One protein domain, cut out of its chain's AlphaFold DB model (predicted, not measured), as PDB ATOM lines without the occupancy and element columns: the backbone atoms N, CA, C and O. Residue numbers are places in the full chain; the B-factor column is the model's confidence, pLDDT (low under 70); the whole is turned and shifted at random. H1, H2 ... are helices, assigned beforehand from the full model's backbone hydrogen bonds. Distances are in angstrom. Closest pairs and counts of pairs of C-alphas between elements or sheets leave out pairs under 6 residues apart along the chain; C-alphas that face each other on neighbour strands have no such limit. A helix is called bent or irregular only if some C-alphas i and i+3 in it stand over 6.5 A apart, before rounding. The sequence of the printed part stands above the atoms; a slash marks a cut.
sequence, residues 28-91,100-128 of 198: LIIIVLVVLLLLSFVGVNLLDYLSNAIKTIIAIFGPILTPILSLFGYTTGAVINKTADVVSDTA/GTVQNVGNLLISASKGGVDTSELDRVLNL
ATOM      1  N   LEU A  28     -43.304  -2.898 -16.075       84.31
ATOM      2  CA  LEU A  28     -43.300  -1.480 -16.438       84.31
ATOM      3  C   LEU A  28     -43.629  -1.277 -17.919       84.31
ATOM      4  O   LEU A  28     -44.457  -0.435 -18.240       84.31
ATOM      5  N   ILE A  29     -43.054  -2.084 -18.817       85.69
ATOM      6  CA  ILE A  29     -43.335  -1.973 -20.255       85.69
ATOM      7  C   ILE A  29     -44.801  -2.280 -20.583       85.69
ATOM      8  O   ILE A  29     -45.411  -1.580 -21.385       85.69
ATOM      9  N   ILE A  30     -45.386  -3.277 -19.912       88.06
ATOM     10  CA  ILE A  30     -46.792  -3.662 -20.080       88.06
ATOM     11  C   ILE A  30     -47.690  -2.532 -19.584       88.06
ATOM     12  O   ILE A  30     -48.665  -2.179 -20.234       88.06
ATOM     13  N   ILE A  31     -47.336  -1.921 -18.460       86.75
ATOM     14  CA  ILE A  31     -48.120  -0.853 -17.844       86.75
ATOM     15  C   ILE A  31     -48.019   0.429 -18.667       86.75
ATOM     16  O   ILE A  31     -49.045   1.044 -18.928       86.75
ATOM     17  N   VAL A  32     -46.831   0.802 -19.142       90.38
ATOM     18  CA  VAL A  32     -46.665   1.931 -20.067       90.38
ATOM     19  C   VAL A  32     -47.492   1.703 -21.330       90.38
ATOM     20  O   VAL A  32     -48.194   2.609 -21.763       90.38
ATOM     21  N   LEU A  33     -47.484   0.488 -21.883       89.19
ATOM     22  CA  LEU A  33     -48.273   0.152 -23.068       89.19
ATOM     23  C   LEU A  33     -49.783   0.247 -22.798       89.19
ATOM     24  O   LEU A  33     -50.507   0.828 -23.602       89.19
ATOM     25  N   VAL A  34     -50.258  -0.248 -21.651       91.62
ATOM     26  CA  VAL A  34     -51.667  -0.135 -21.235       91.62
ATOM     27  C   VAL A  34     -52.065   1.324 -21.005       91.62
ATOM     28  O   VAL A  34     -53.127   1.743 -21.459       91.62
ATOM     29  N   VAL A  35     -51.208   2.122 -20.365       91.50
ATOM     30  CA  VAL A  35     -51.437   3.559 -20.166       91.50
ATOM     31  C   VAL A  35     -51.499   4.285 -21.507       91.50
ATOM     32  O   VAL A  35     -52.422   5.063 -21.710       91.50
ATOM     33  N   LEU A  36     -50.594   4.002 -22.451       91.56
ATOM     34  CA  LEU A  36     -50.629   4.588 -23.796       91.56
ATOM     35  C   LEU A  36     -51.889   4.186 -24.579       91.56
ATOM     36  O   LEU A  36     -52.435   5.005 -25.316       91.56
ATOM     37  N   LEU A  37     -52.387   2.962 -24.387       90.25
ATOM     38  CA  LEU A  37     -53.622   2.481 -25.009       90.25
ATOM     39  C   LEU A  37     -54.852   3.213 -24.443       90.25
ATOM     40  O   LEU A  37     -55.684   3.708 -25.204       90.25
ATOM     41  N   LEU A  38     -54.930   3.370 -23.117       91.44
ATOM     42  CA  LEU A  38     -55.980   4.159 -22.462       91.44
ATOM     43  C   LEU A  38     -55.904   5.640 -22.857       91.44
ATOM     44  O   LEU A  38     -56.924   6.260 -23.155       91.44
ATOM     45  N   LEU A  39     -54.693   6.196 -22.916       88.25
ATOM     46  CA  LEU A  39     -54.453   7.577 -23.321       88.25
ATOM     47  C   LEU A  39     -54.791   7.804 -24.799       88.25
ATOM     48  O   LEU A  39     -55.210   8.897 -25.152       88.25
ATOM     49  N   SER A  40     -54.678   6.787 -25.656       91.38
ATOM     50  CA  SER A  40     -55.141   6.850 -27.046       91.38
ATOM     51  C   SER A  40     -56.670   6.929 -27.127       91.38
ATOM     52  O   SER A  40     -57.192   7.764 -27.863       91.38
ATOM     53  N   PHE A  41     -57.391   6.147 -26.314       88.00
ATOM     54  CA  PHE A  41     -58.858   6.171 -26.283       88.00
ATOM     55  C   PHE A  41     -59.414   7.497 -25.738       88.00
ATOM     56  O   PHE A  41     -60.342   8.070 -26.305       88.00
ATOM     57  N   VAL A  42     -58.810   8.021 -24.667       90.06
ATOM     58  CA  VAL A  42     -59.160   9.336 -24.098       90.06
ATOM     59  C   VAL A  42     -58.670  10.478 -24.999       90.06
ATOM     60  O   VAL A  42     -59.324  11.515 -25.121       90.06
ATOM     61  N   GLY A  43     -57.527  10.274 -25.653       88.88
ATOM     62  CA  GLY A  43     -56.832  11.258 -26.467       88.88
ATOM     63  C   GLY A  43     -57.642  11.712 -27.667       88.88
ATOM     64  O   GLY A  43     -57.700  12.908 -27.903       88.88
ATOM     65  N   VAL A  44     -58.329  10.815 -28.380       85.56
ATOM     66  CA  VAL A  44     -59.131  11.200 -29.561       85.56
ATOM     67  C   VAL A  44     -60.181  12.266 -29.210       85.56
ATOM     68  O   VAL A  44     -60.264  13.284 -29.888       85.56
ATOM     69  N   ASN A  45     -60.884  12.113 -28.083       83.75
ATOM     70  CA  ASN A  45     -61.885  13.082 -27.626       83.75
ATOM     71  C   ASN A  45     -61.262  14.426 -27.189       83.75
ATOM     72  O   ASN A  45     -61.870  15.481 -27.350       83.75
ATOM     73  N   LEU A  46     -60.037  14.413 -26.650       88.19
ATOM     74  CA  LEU A  46     -59.299  15.629 -26.283       88.19
ATOM     75  C   LEU A  46     -58.696  16.340 -27.508       88.19
ATOM     76  O   LEU A  46     -58.684  17.571 -27.578       88.19
ATOM     77  N   LEU A  47     -58.213  15.568 -28.482       88.19
ATOM     78  CA  LEU A  47     -57.645  16.062 -29.733       88.19
ATOM     79  C   LEU A  47     -58.693  16.816 -30.561       88.19
ATOM     80  O   LEU A  47     -58.345  17.810 -31.198       88.19
ATOM     81  N   ASP A  48     -59.967  16.431 -30.483       85.12
ATOM     82  CA  ASP A  48     -61.066  17.142 -31.145       85.12
ATOM     83  C   ASP A  48     -61.286  18.558 -30.581       85.12
ATOM     84  O   ASP A  48     -61.437  19.521 -31.341       85.12
ATOM     85  N   TYR A  49     -61.226  18.734 -29.256       86.12
ATOM     86  CA  TYR A  49     -61.282  20.068 -28.642       86.12
ATOM     87  C   TYR A  49     -60.054  20.912 -28.999       86.12
ATOM     88  O   TYR A  49     -60.187  22.098 -29.318       86.12
ATOM     89  N   LEU A  50     -58.864  20.303 -29.004       87.81
ATOM     90  CA  LEU A  50     -57.622  20.974 -29.393       87.81
ATOM     91  C   LEU A  50     -57.623  21.367 -30.880       87.81
ATOM     92  O   LEU A  50     -57.120  22.433 -31.234       87.81
ATOM     93  N   SER A  51     -58.249  20.563 -31.739       86.25
ATOM     94  CA  SER A  51     -58.419  20.847 -33.166       86.25
ATOM     95  C   SER A  51     -59.103  22.193 -33.395       86.25
ATOM     96  O   SER A  51     -58.685  22.956 -34.261       86.25
ATOM     97  N   ASN A  52     -60.098  22.555 -32.582       86.44
ATOM     98  CA  ASN A  52     -60.763  23.854 -32.709       86.44
ATOM     99  C   ASN A  52     -59.843  25.031 -32.347       86.44
ATOM    100  O   ASN A  52     -59.879  26.057 -33.025       86.44
ATOM    101  N   ALA A  53     -58.971  24.877 -31.347       85.75
ATOM    102  CA  ALA A  53     -57.952  25.881 -31.039       85.75
ATOM    103  C   ALA A  53     -56.901  25.981 -32.161       85.75
ATOM    104  O   ALA A  53     -56.551  27.081 -32.593       85.75
ATOM    105  N   ILE A  54     -56.456  24.837 -32.688       87.62
ATOM    106  CA  ILE A  54     -55.513  24.764 -33.811       87.62
ATOM    107  C   ILE A  54     -56.108  25.399 -35.073       87.62
ATOM    108  O   ILE A  54     -55.404  26.141 -35.750       87.62
ATOM    109  N   LYS A  55     -57.394  25.190 -35.379       86.44
ATOM    110  CA  LYS A  55     -58.068  25.822 -36.529       86.44
ATOM    111  C   LYS A  55     -57.992  27.346 -36.468       86.44
ATOM    112  O   LYS A  55     -57.728  27.970 -37.489       86.44
ATOM    113  N   THR A  56     -58.155  27.944 -35.288       86.19
ATOM    114  CA  THR A  56     -58.014  29.398 -35.097       86.19
ATOM    115  C   THR A  56     -56.579  29.864 -35.342       86.19
ATOM    116  O   THR A  56     -56.360  30.872 -36.010       86.19
ATOM    117  N   ILE A  57     -55.590  29.108 -34.860       84.94
ATOM    118  CA  ILE A  57     -54.171  29.398 -35.106       84.94
ATOM    119  C   ILE A  57     -53.863  29.281 -36.604       84.94
ATOM    120  O   ILE A  57     -53.261  30.182 -37.178       84.94
ATOM    121  N   ILE A  58     -54.325  28.221 -37.266       83.88
ATOM    122  CA  ILE A  58     -54.156  28.028 -38.711       83.88
ATOM    123  C   ILE A  58     -54.907  29.102 -39.504       83.88
ATOM    124  O   ILE A  58     -54.426  29.508 -40.548       83.88
ATOM    125  N   ALA A  59     -56.040  29.626 -39.042       83.62
ATOM    126  CA  ALA A  59     -56.720  30.717 -39.741       83.62
ATOM    127  C   ALA A  59     -55.892  32.017 -39.740       83.62
ATOM    128  O   ALA A  59     -55.906  32.760 -40.718       83.62
ATOM    129  N   ILE A  60     -55.141  32.271 -38.664       85.06
ATOM    130  CA  ILE A  60     -54.302  33.469 -38.512       85.06
ATOM    131  C   ILE A  60     -52.944  33.284 -39.201       85.06
ATOM    132  O   ILE A  60     -52.487  34.154 -39.939       85.06
ATOM    133  N   PHE A  61     -52.297  32.141 -38.977       83.19
ATOM    134  CA  PHE A  61     -50.965  31.838 -39.504       83.19
ATOM    135  C   PHE A  61     -50.993  31.126 -40.856       83.19
ATOM    136  O   PHE A  61     -49.961  31.018 -41.505       83.19
ATOM    137  N   GLY A  62     -52.150  30.666 -41.313       83.81
ATOM    138  CA  GLY A  62     -52.368  29.998 -42.594       83.81
ATOM    139  C   GLY A  62     -51.742  30.722 -43.781       83.81
ATOM    140  O   GLY A  62     -50.949  30.091 -44.474       83.81
ATOM    141  N   PRO A  63     -51.979  32.027 -44.003       80.94
ATOM    142  CA  PRO A  63     -51.347  32.747 -45.115       80.94
ATOM    143  C   PRO A  63     -49.812  32.811 -45.027       80.94
ATOM    144  O   PRO A  63     -49.149  32.988 -46.041       80.94
ATOM    145  N   ILE A  64     -49.232  32.638 -43.836       82.69
ATOM    146  CA  ILE A  64     -47.777  32.645 -43.614       82.69
ATOM    147  C   ILE A  64     -47.196  31.227 -43.716       82.69
ATOM    148  O   ILE A  64     -46.097  31.034 -44.230       82.69
ATOM    149  N   LEU A  65     -47.924  30.223 -43.224       77.88
ATOM    150  CA  LEU A  65     -47.477  28.833 -43.174       77.88
ATOM    151  C   LEU A  65     -47.738  28.086 -44.482       77.88
ATOM    152  O   LEU A  65     -46.974  27.187 -44.807       77.88
ATOM    153  N   THR A  66     -48.771  28.446 -45.248       80.56
ATOM    154  CA  THR A  66     -49.106  27.779 -46.519       80.56
ATOM    155  C   THR A  66     -47.980  27.832 -47.556       80.56
ATOM    156  O   THR A  66     -47.694  26.774 -48.116       80.56
ATOM    157  N   PRO A  67     -47.251  28.948 -47.772       79.75
ATOM    158  CA  PRO A  67     -46.129  28.964 -48.710       79.75
ATOM    159  C   PRO A  67     -44.951  28.117 -48.217       79.75
ATOM    160  O   PRO A  67     -44.316  27.418 -49.003       79.75
ATOM    161  N   ILE A  68     -44.684  28.131 -46.906       81.25
ATOM    162  CA  ILE A  68     -43.603  27.356 -46.284       81.25
ATOM    163  C   ILE A  68     -43.921  25.859 -46.381       81.25
ATOM    164  O   ILE A  68     -43.121  25.088 -46.898       81.25
ATOM    165  N   LEU A  69     -45.111  25.441 -45.951       81.00
ATOM    166  CA  LEU A  69     -45.562  24.049 -46.016       81.00
ATOM    167  C   LEU A  69     -45.697  23.549 -47.458       81.00
ATOM    168  O   LEU A  69     -45.419  22.382 -47.717       81.00
ATOM    169  N   SER A  70     -46.075  24.415 -48.399       81.81
ATOM    170  CA  SER A  70     -46.113  24.077 -49.822       81.81
ATOM    171  C   SER A  70     -44.704  23.846 -50.376       81.81
ATOM    172  O   SER A  70     -44.460  22.819 -51.013       81.81
ATOM    173  N   LEU A  71     -43.744  24.719 -50.055       80.44
ATOM    174  CA  LEU A  71     -42.348  24.539 -50.451       80.44
ATOM    175  C   LEU A  71     -41.767  23.257 -49.844       80.44
ATOM    176  O   LEU A  71     -41.283  22.406 -50.585       80.44
ATOM    177  N   PHE A  72     -41.870  23.094 -48.523       84.06
ATOM    178  CA  PHE A  72     -41.362  21.925 -47.798       84.06
ATOM    179  C   PHE A  72     -42.041  20.619 -48.232       84.06
ATOM    180  O   PHE A  72     -41.367  19.616 -48.449       84.06
ATOM    181  N   GLY A  73     -43.362  20.620 -48.419       85.12
ATOM    182  CA  GLY A  73     -44.092  19.438 -48.871       85.12
ATOM    183  C   GLY A  73     -43.707  19.017 -50.290       85.12
ATOM    184  O   GLY A  73     -43.544  17.826 -50.560       85.12
ATOM    185  N   TYR A  74     -43.475  19.991 -51.176       81.88
ATOM    186  CA  TYR A  74     -43.015  19.730 -52.536       81.88
ATOM    187  C   TYR A  74     -41.564  19.240 -52.570       81.88
ATOM    188  O   TYR A  74     -41.300  18.207 -53.176       81.88
ATOM    189  N   THR A  75     -40.617  19.932 -51.915       82.38
ATOM    190  CA  THR A  75     -39.196  19.521 -51.916       82.38
ATOM    191  C   THR A  75     -39.012  18.149 -51.279       82.38
ATOM    192  O   THR A  75     -38.440  17.255 -51.902       82.38
ATOM    193  N   THR A  76     -39.561  17.928 -50.083       85.00
ATOM    194  CA  THR A  76     -39.454  16.630 -49.418       85.00
ATOM    195  C   THR A  76     -40.167  15.540 -50.219       85.00
ATOM    196  O   THR A  76     -39.613  14.457 -50.387       85.00
ATOM    197  N   GLY A  77     -41.342  15.824 -50.788       83.81
ATOM    198  CA  GLY A  77     -42.066  14.864 -51.619       83.81
ATOM    199  C   GLY A  77     -41.333  14.509 -52.919       83.81
ATOM    200  O   GLY A  77     -41.246  13.333 -53.267       83.81
ATOM    201  N   ALA A  78     -40.732  15.493 -53.595       81.88
ATOM    202  CA  ALA A  78     -39.945  15.292 -54.812       81.88
ATOM    203  C   ALA A  78     -38.640  14.528 -54.540       81.88
ATOM    204  O   ALA A  78     -38.293  13.625 -55.301       81.88
ATOM    205  N   VAL A  79     -37.942  14.836 -53.440       83.81
ATOM    206  CA  VAL A  79     -36.732  14.109 -53.022       83.81
ATOM    207  C   VAL A  79     -37.063  12.660 -52.680       83.81
ATOM    208  O   VAL A  79     -36.352  11.764 -53.128       83.81
ATOM    209  N   ILE A  80     -38.153  12.404 -51.949       82.75
ATOM    210  CA  ILE A  80     -38.592  11.036 -51.629       82.75
ATOM    211  C   ILE A  80     -38.967  10.280 -52.909       82.75
ATOM    212  O   ILE A  80     -38.535   9.143 -53.082       82.75
ATOM    213  N   ASN A  81     -39.697  10.916 -53.833       79.62
ATOM    214  CA  ASN A  81     -40.073  10.298 -55.104       79.62
ATOM    215  C   ASN A  81     -38.844   9.959 -55.966       79.62
ATOM    216  O   ASN A  81     -38.774   8.876 -56.529       79.62
ATOM    217  N   LYS A  82     -37.848  10.852 -56.045       73.50
ATOM    218  CA  LYS A  82     -36.601  10.601 -56.792       73.50
ATOM    219  C   LYS A  82     -35.687   9.587 -56.111       73.50
ATOM    220  O   LYS A  82     -35.011   8.835 -56.799       73.50
ATOM    221  N   THR A  83     -35.677   9.546 -54.780       74.69
ATOM    222  CA  THR A  83     -34.878   8.579 -54.009       74.69
ATOM    223  C   THR A  83     -35.473   7.173 -54.095       74.69
ATOM    224  O   THR A  83     -34.725   6.201 -54.122       74.69
ATOM    225  N   ALA A  84     -36.800   7.051 -54.206       70.31
ATOM    226  CA  ALA A  84     -37.459   5.771 -54.459       70.31
ATOM    227  C   ALA A  84     -36.997   5.138 -55.786       70.31
ATOM    228  O   ALA A  84     -36.705   3.944 -55.807       70.31
ATOM    229  N   ASP A  85     -36.832   5.943 -56.844       66.56
ATOM    230  CA  ASP A  85     -36.349   5.475 -58.154       66.56
ATOM    231  C   ASP A  85     -34.892   4.958 -58.094       66.56
ATOM    232  O   ASP A  85     -34.595   3.893 -58.628       66.56
ATOM    233  N   VAL A  86     -33.970   5.657 -57.407       65.31
ATOM    234  CA  VAL A  86     -32.542   5.246 -57.336       65.31
ATOM    235  C   VAL A  86     -32.251   4.113 -56.343       65.31
ATOM    236  O   VAL A  86     -31.265   3.388 -56.501       65.31
ATOM    237  N   VAL A  87     -33.094   3.918 -55.326       56.00
ATOM    238  CA  VAL A  87     -32.948   2.802 -54.371       56.00
ATOM    239  C   VAL A  87     -33.553   1.501 -54.929       56.00
ATOM    240  O   VAL A  87     -33.042   0.426 -54.611       56.00
ATOM    241  N   SER A  88     -34.551   1.582 -55.821       55.84
ATOM    242  CA  SER A  88     -35.149   0.419 -56.505       55.84
ATOM    243  C   SER A  88     -34.115  -0.384 -57.312       55.84
ATOM    244  O   SER A  88     -34.051  -1.611 -57.206       55.84
ATOM    245  N   ASP A  89     -33.208   0.285 -58.031       59.66
ATOM    246  CA  ASP A  89     -32.221  -0.413 -58.868       59.66
ATOM    247  C   ASP A  89     -30.998  -0.947 -58.098       59.66
ATOM    248  O   ASP A  89     -30.360  -1.898 -58.550       59.66
ATOM    249  N   THR A  90     -30.699  -0.418 -56.904       53.78
ATOM    250  CA  THR A  90     -29.548  -0.868 -56.088       53.78
ATOM    251  C   THR A  90     -29.927  -1.965 -55.072       53.78
ATOM    252  O   THR A  90     -29.051  -2.675 -54.581       53.78
ATOM    253  N   ALA A  91     -31.224  -2.152 -54.775       51.66
ATOM    254  CA  ALA A  91     -31.722  -3.099 -53.763       51.66
ATOM    255  C   ALA A  91     -32.697  -4.179 -54.286       51.66
ATOM    256  O   ALA A  91     -33.160  -5.006 -53.492       51.66
ATOM    257  N   GLY A 100     -43.734   0.862 -53.095       68.81
ATOM    258  CA  GLY A 100     -45.072   1.468 -53.156       68.81
ATOM    259  C   GLY A 100     -45.423   2.372 -51.965       68.81
ATOM    260  O   GLY A 100     -46.192   3.321 -52.109       68.81
ATOM    261  N   THR A 101     -44.842   2.131 -50.785       78.75
ATOM    262  CA  THR A 101     -45.139   2.926 -49.581       78.75
ATOM    263  C   THR A 101     -44.451   4.286 -49.638       78.75
ATOM    264  O   THR A 101     -45.080   5.307 -49.352       78.75
ATOM    265  N   VAL A 102     -43.175   4.322 -50.037       81.00
ATOM    266  CA  VAL A 102     -42.413   5.580 -50.125       81.00
ATOM    267  C   VAL A 102     -42.926   6.472 -51.257       81.00
ATOM    268  O   VAL A 102     -43.042   7.684 -51.073       81.00
ATOM    269  N   GLN A 103     -43.341   5.871 -52.376       81.00
ATOM    270  CA  GLN A 103     -43.981   6.579 -53.485       81.00
ATOM    271  C   GLN A 103     -45.339   7.168 -53.068       81.00
ATOM    272  O   GLN A 103     -45.610   8.337 -53.347       81.00
ATOM    273  N   ASN A 104     -46.172   6.422 -52.330       85.31
ATOM    274  CA  ASN A 104     -47.452   6.937 -51.828       85.31
ATOM    275  C   ASN A 104     -47.282   8.124 -50.868       85.31
ATOM    276  O   ASN A 104     -48.042   9.089 -50.957       85.31
ATOM    277  N   VAL A 105     -46.291   8.076 -49.970       85.69
ATOM    278  CA  VAL A 105     -46.003   9.185 -49.042       85.69
ATOM    279  C   VAL A 105     -45.478  10.407 -49.798       85.69
ATOM    280  O   VAL A 105     -45.946  11.518 -49.548       85.69
ATOM    281  N   GLY A 106     -44.562  10.214 -50.754       84.00
ATOM    282  CA  GLY A 106     -44.049  11.296 -51.600       84.00
ATOM    283  C   GLY A 106     -45.160  11.979 -52.403       84.00
ATOM    284  O   GLY A 106     -45.315  13.200 -52.342       84.00
ATOM    285  N   ASN A 107     -46.003  11.189 -53.070       84.31
ATOM    286  CA  ASN A 107     -47.128  11.689 -53.861       84.31
ATOM    287  C   ASN A 107     -48.200  12.383 -53.009       84.31
ATOM    288  O   ASN A 107     -48.758  13.397 -53.437       84.31
ATOM    289  N   LEU A 108     -48.473  11.888 -51.797       86.81
ATOM    290  CA  LEU A 108     -49.381  12.542 -50.853       86.81
ATOM    291  C   LEU A 108     -48.845  13.913 -50.427       86.81
ATOM    292  O   LEU A 108     -49.598  14.887 -50.408       86.81
ATOM    293  N   LEU A 109     -47.550  14.004 -50.126       84.38
ATOM    294  CA  LEU A 109     -46.923  15.239 -49.663       84.38
ATOM    295  C   LEU A 109     -46.868  16.306 -50.772       84.38
ATOM    296  O   LEU A 109     -47.188  17.471 -50.525       84.38
ATOM    297  N   ILE A 110     -46.580  15.888 -52.011       82.94
ATOM    298  CA  ILE A 110     -46.690  16.737 -53.209       82.94
ATOM    299  C   ILE A 110     -48.140  17.201 -53.404       82.94
ATOM    300  O   ILE A 110     -48.388  18.376 -53.674       82.94
ATOM    301  N   SER A 111     -49.116  16.303 -53.247       83.19
ATOM    302  CA  SER A 111     -50.537  16.627 -53.433       83.19
ATOM    303  C   SER A 111     -51.065  17.594 -52.369       83.19
ATOM    304  O   SER A 111     -51.842  18.488 -52.693       83.19
ATOM    305  N   ALA A 112     -50.606  17.471 -51.121       79.75
ATOM    306  CA  ALA A 112     -50.950  18.387 -50.033       79.75
ATOM    307  C   ALA A 112     -50.322  19.785 -50.212       79.75
ATOM    308  O   ALA A 112     -50.918  20.785 -49.814       79.75
ATOM    309  N   SER A 113     -49.150  19.869 -50.852       76.69
ATOM    310  CA  SER A 113     -48.461  21.134 -51.148       76.69
ATOM    311  C   SER A 113     -49.178  21.989 -52.211       76.69
ATOM    312  O   SER A 113     -49.132  23.221 -52.138       76.69
ATOM    313  N   LYS A 114     -49.904  21.367 -53.151       74.88
ATOM    314  CA  LYS A 114     -50.614  22.052 -54.254       74.88
ATOM    315  C   LYS A 114     -51.745  22.992 -53.818       74.88
ATOM    316  O   LYS A 114     -52.183  23.815 -54.610       74.88
ATOM    317  N   GLY A 115     -52.231  22.887 -52.580       68.81
ATOM    318  CA  GLY A 115     -53.355  23.691 -52.085       68.81
ATOM    319  C   GLY A 115     -53.014  25.122 -51.644       68.81
ATOM    320  O   GLY A 115     -53.935  25.871 -51.330       68.81
ATOM    321  N   GLY A 116     -51.728  25.500 -51.571       62.78
ATOM    322  CA  GLY A 116     -51.293  26.768 -50.959       62.78
ATOM    323  C   GLY A 116     -50.538  27.752 -51.861       62.78
ATOM    324  O   GLY A 116     -50.290  28.874 -51.428       62.78
ATOM    325  N   VAL A 117     -50.143  27.355 -53.074       60.47
ATOM    326  CA  VAL A 117     -49.310  28.149 -53.999       60.47
ATOM    327  C   VAL A 117     -49.678  27.775 -55.437       60.47
ATOM    328  O   VAL A 117     -49.948  26.606 -55.704       60.47
ATOM    329  N   ASP A 118     -49.644  28.738 -56.367       62.12
ATOM    330  CA  ASP A 118     -49.698  28.466 -57.808       62.12
ATOM    331  C   ASP A 118     -48.506  27.592 -58.215       62.12
ATOM    332  O   ASP A 118     -47.410  28.067 -58.531       62.12
ATOM    333  N   THR A 119     -48.713  26.277 -58.218       62.44
ATOM    334  CA  THR A 119     -47.660  25.311 -58.540       62.44
ATOM    335  C   THR A 119     -47.203  25.399 -59.987       62.44
ATOM    336  O   THR A 119     -46.211  24.774 -60.320       62.44
ATOM    337  N   SER A 120     -47.868  26.185 -60.841       64.62
ATOM    338  CA  SER A 120     -47.452  26.430 -62.224       64.62
ATOM    339  C   SER A 120     -46.102  27.146 -62.325       64.62
ATOM    340  O   SER A 120     -45.349  26.875 -63.257       64.62
ATOM    341  N   GLU A 121     -45.776  28.052 -61.398       63.91
ATOM    342  CA  GLU A 121     -44.470  28.729 -61.391       63.91
ATOM    343  C   GLU A 121     -43.377  27.806 -60.841       63.91
ATOM    344  O   GLU A 121     -42.272  27.755 -61.378       63.91
ATOM    345  N   LEU A 122     -43.703  26.992 -59.834       63.25
ATOM    346  CA  LEU A 122     -42.772  26.022 -59.263       63.25
ATOM    347  C   LEU A 122     -42.503  24.851 -60.226       63.25
ATOM    348  O   LEU A 122     -41.344  24.536 -60.492       63.25
ATOM    349  N   ASP A 123     -43.542  24.274 -60.839       66.81
ATOM    350  CA  ASP A 123     -43.397  23.265 -61.896       66.81
ATOM    351  C   ASP A 123     -42.662  23.835 -63.105       66.81
ATOM    352  O   ASP A 123     -41.924  23.089 -63.736       66.81
ATOM    353  N   ARG A 124     -42.795  25.130 -63.433       67.44
ATOM    354  CA  ARG A 124     -41.945  25.751 -64.460       67.44
ATOM    355  C   ARG A 124     -40.485  25.750 -64.038       67.44
ATOM    356  O   ARG A 124     -39.664  25.342 -64.840       67.44
ATOM    357  N   VAL A 125     -40.140  26.148 -62.816       66.44
ATOM    358  CA  VAL A 125     -38.738  26.162 -62.348       66.44
ATOM    359  C   VAL A 125     -38.116  24.758 -62.322       66.44
ATOM    360  O   VAL A 125     -36.920  24.618 -62.570       66.44
ATOM    361  N   LEU A 126     -38.915  23.719 -62.075       61.53
ATOM    362  CA  LEU A 126     -38.450  22.329 -61.966       61.53
ATOM    363  C   LEU A 126     -38.516  21.531 -63.274       61.53
ATOM    364  O   LEU A 126     -37.644  20.701 -63.518       61.53
ATOM    365  N   ASN A 127     -39.517  21.792 -64.121       62.78
ATOM    366  CA  ASN A 127     -39.627  21.246 -65.479       62.78
ATOM    367  C   ASN A 127     -38.994  22.162 -66.524       62.78
ATOM    368  O   ASN A 127     -39.113  21.894 -67.722       62.78
ATOM    369  N   LEU A 128     -38.326  23.242 -66.104       61.94
ATOM    370  CA  LEU A 128     -37.435  23.971 -66.983       61.94
ATOM    371  C   LEU A 128     -36.430  22.924 -67.474       61.94
ATOM    372  O   LEU A 128     -35.710  22.348 -66.648       61.94
TER     373      LEU A 128
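What this domain is: This is residues 28 to 91 and 100 to 128 of the 198 residues of an uncharacterized protein of viral metagenome (UniProt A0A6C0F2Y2). One long helix, H1, bends into a wide, open V; H2 packs side by side with its second arm, H1b, and short H3 lies near H1b, while residues 28 to 57 of the first arm stick out free. The printed part has 93 residues, all helix by class, with H1, H2, H3 in order. It is only just extended, close to loose (radius of gyration of the C-alphas 18.9 A), and spans 54 by 44 by 16 A.

How they stand to each other: H1, residues 28 to 91, assigned as one helix by its hydrogen bonds, is bent: C-alphas 60 and 63 are 7.3 A apart. Its arms H1a, residues 28 to 60, and H1b, residues 63 to 91, stand at a steep tilt of 47 degrees. H1b touches H2, residues 100 to 113, opposite ways at a shallow tilt of 21 degrees; their closest C-alphas, Ser 70 and Ser 113, are 4.0 A apart. H3, residues 119 to 127, is near H1b. Each O i to N i+4 pair is within hydrogen-bond range in H2 and H3, 25 of 29 in H1a and 20 of 25 in H1b.

Where its parts are: H1a measures 42.8 A from C-alpha 28 at (-43.300, -1.480, -16.438), H1b 41.8 A, H2 20.1 A. H3 ends at C-alpha 127, (-39.627, 21.246, -65.479).

The domain as a whole: Residues 92 to 99 are not printed; C-alphas 91 and 100 are 14.1 A apart. Residues 85 to 91, 100 and 115 to 128 have pLDDT under 70.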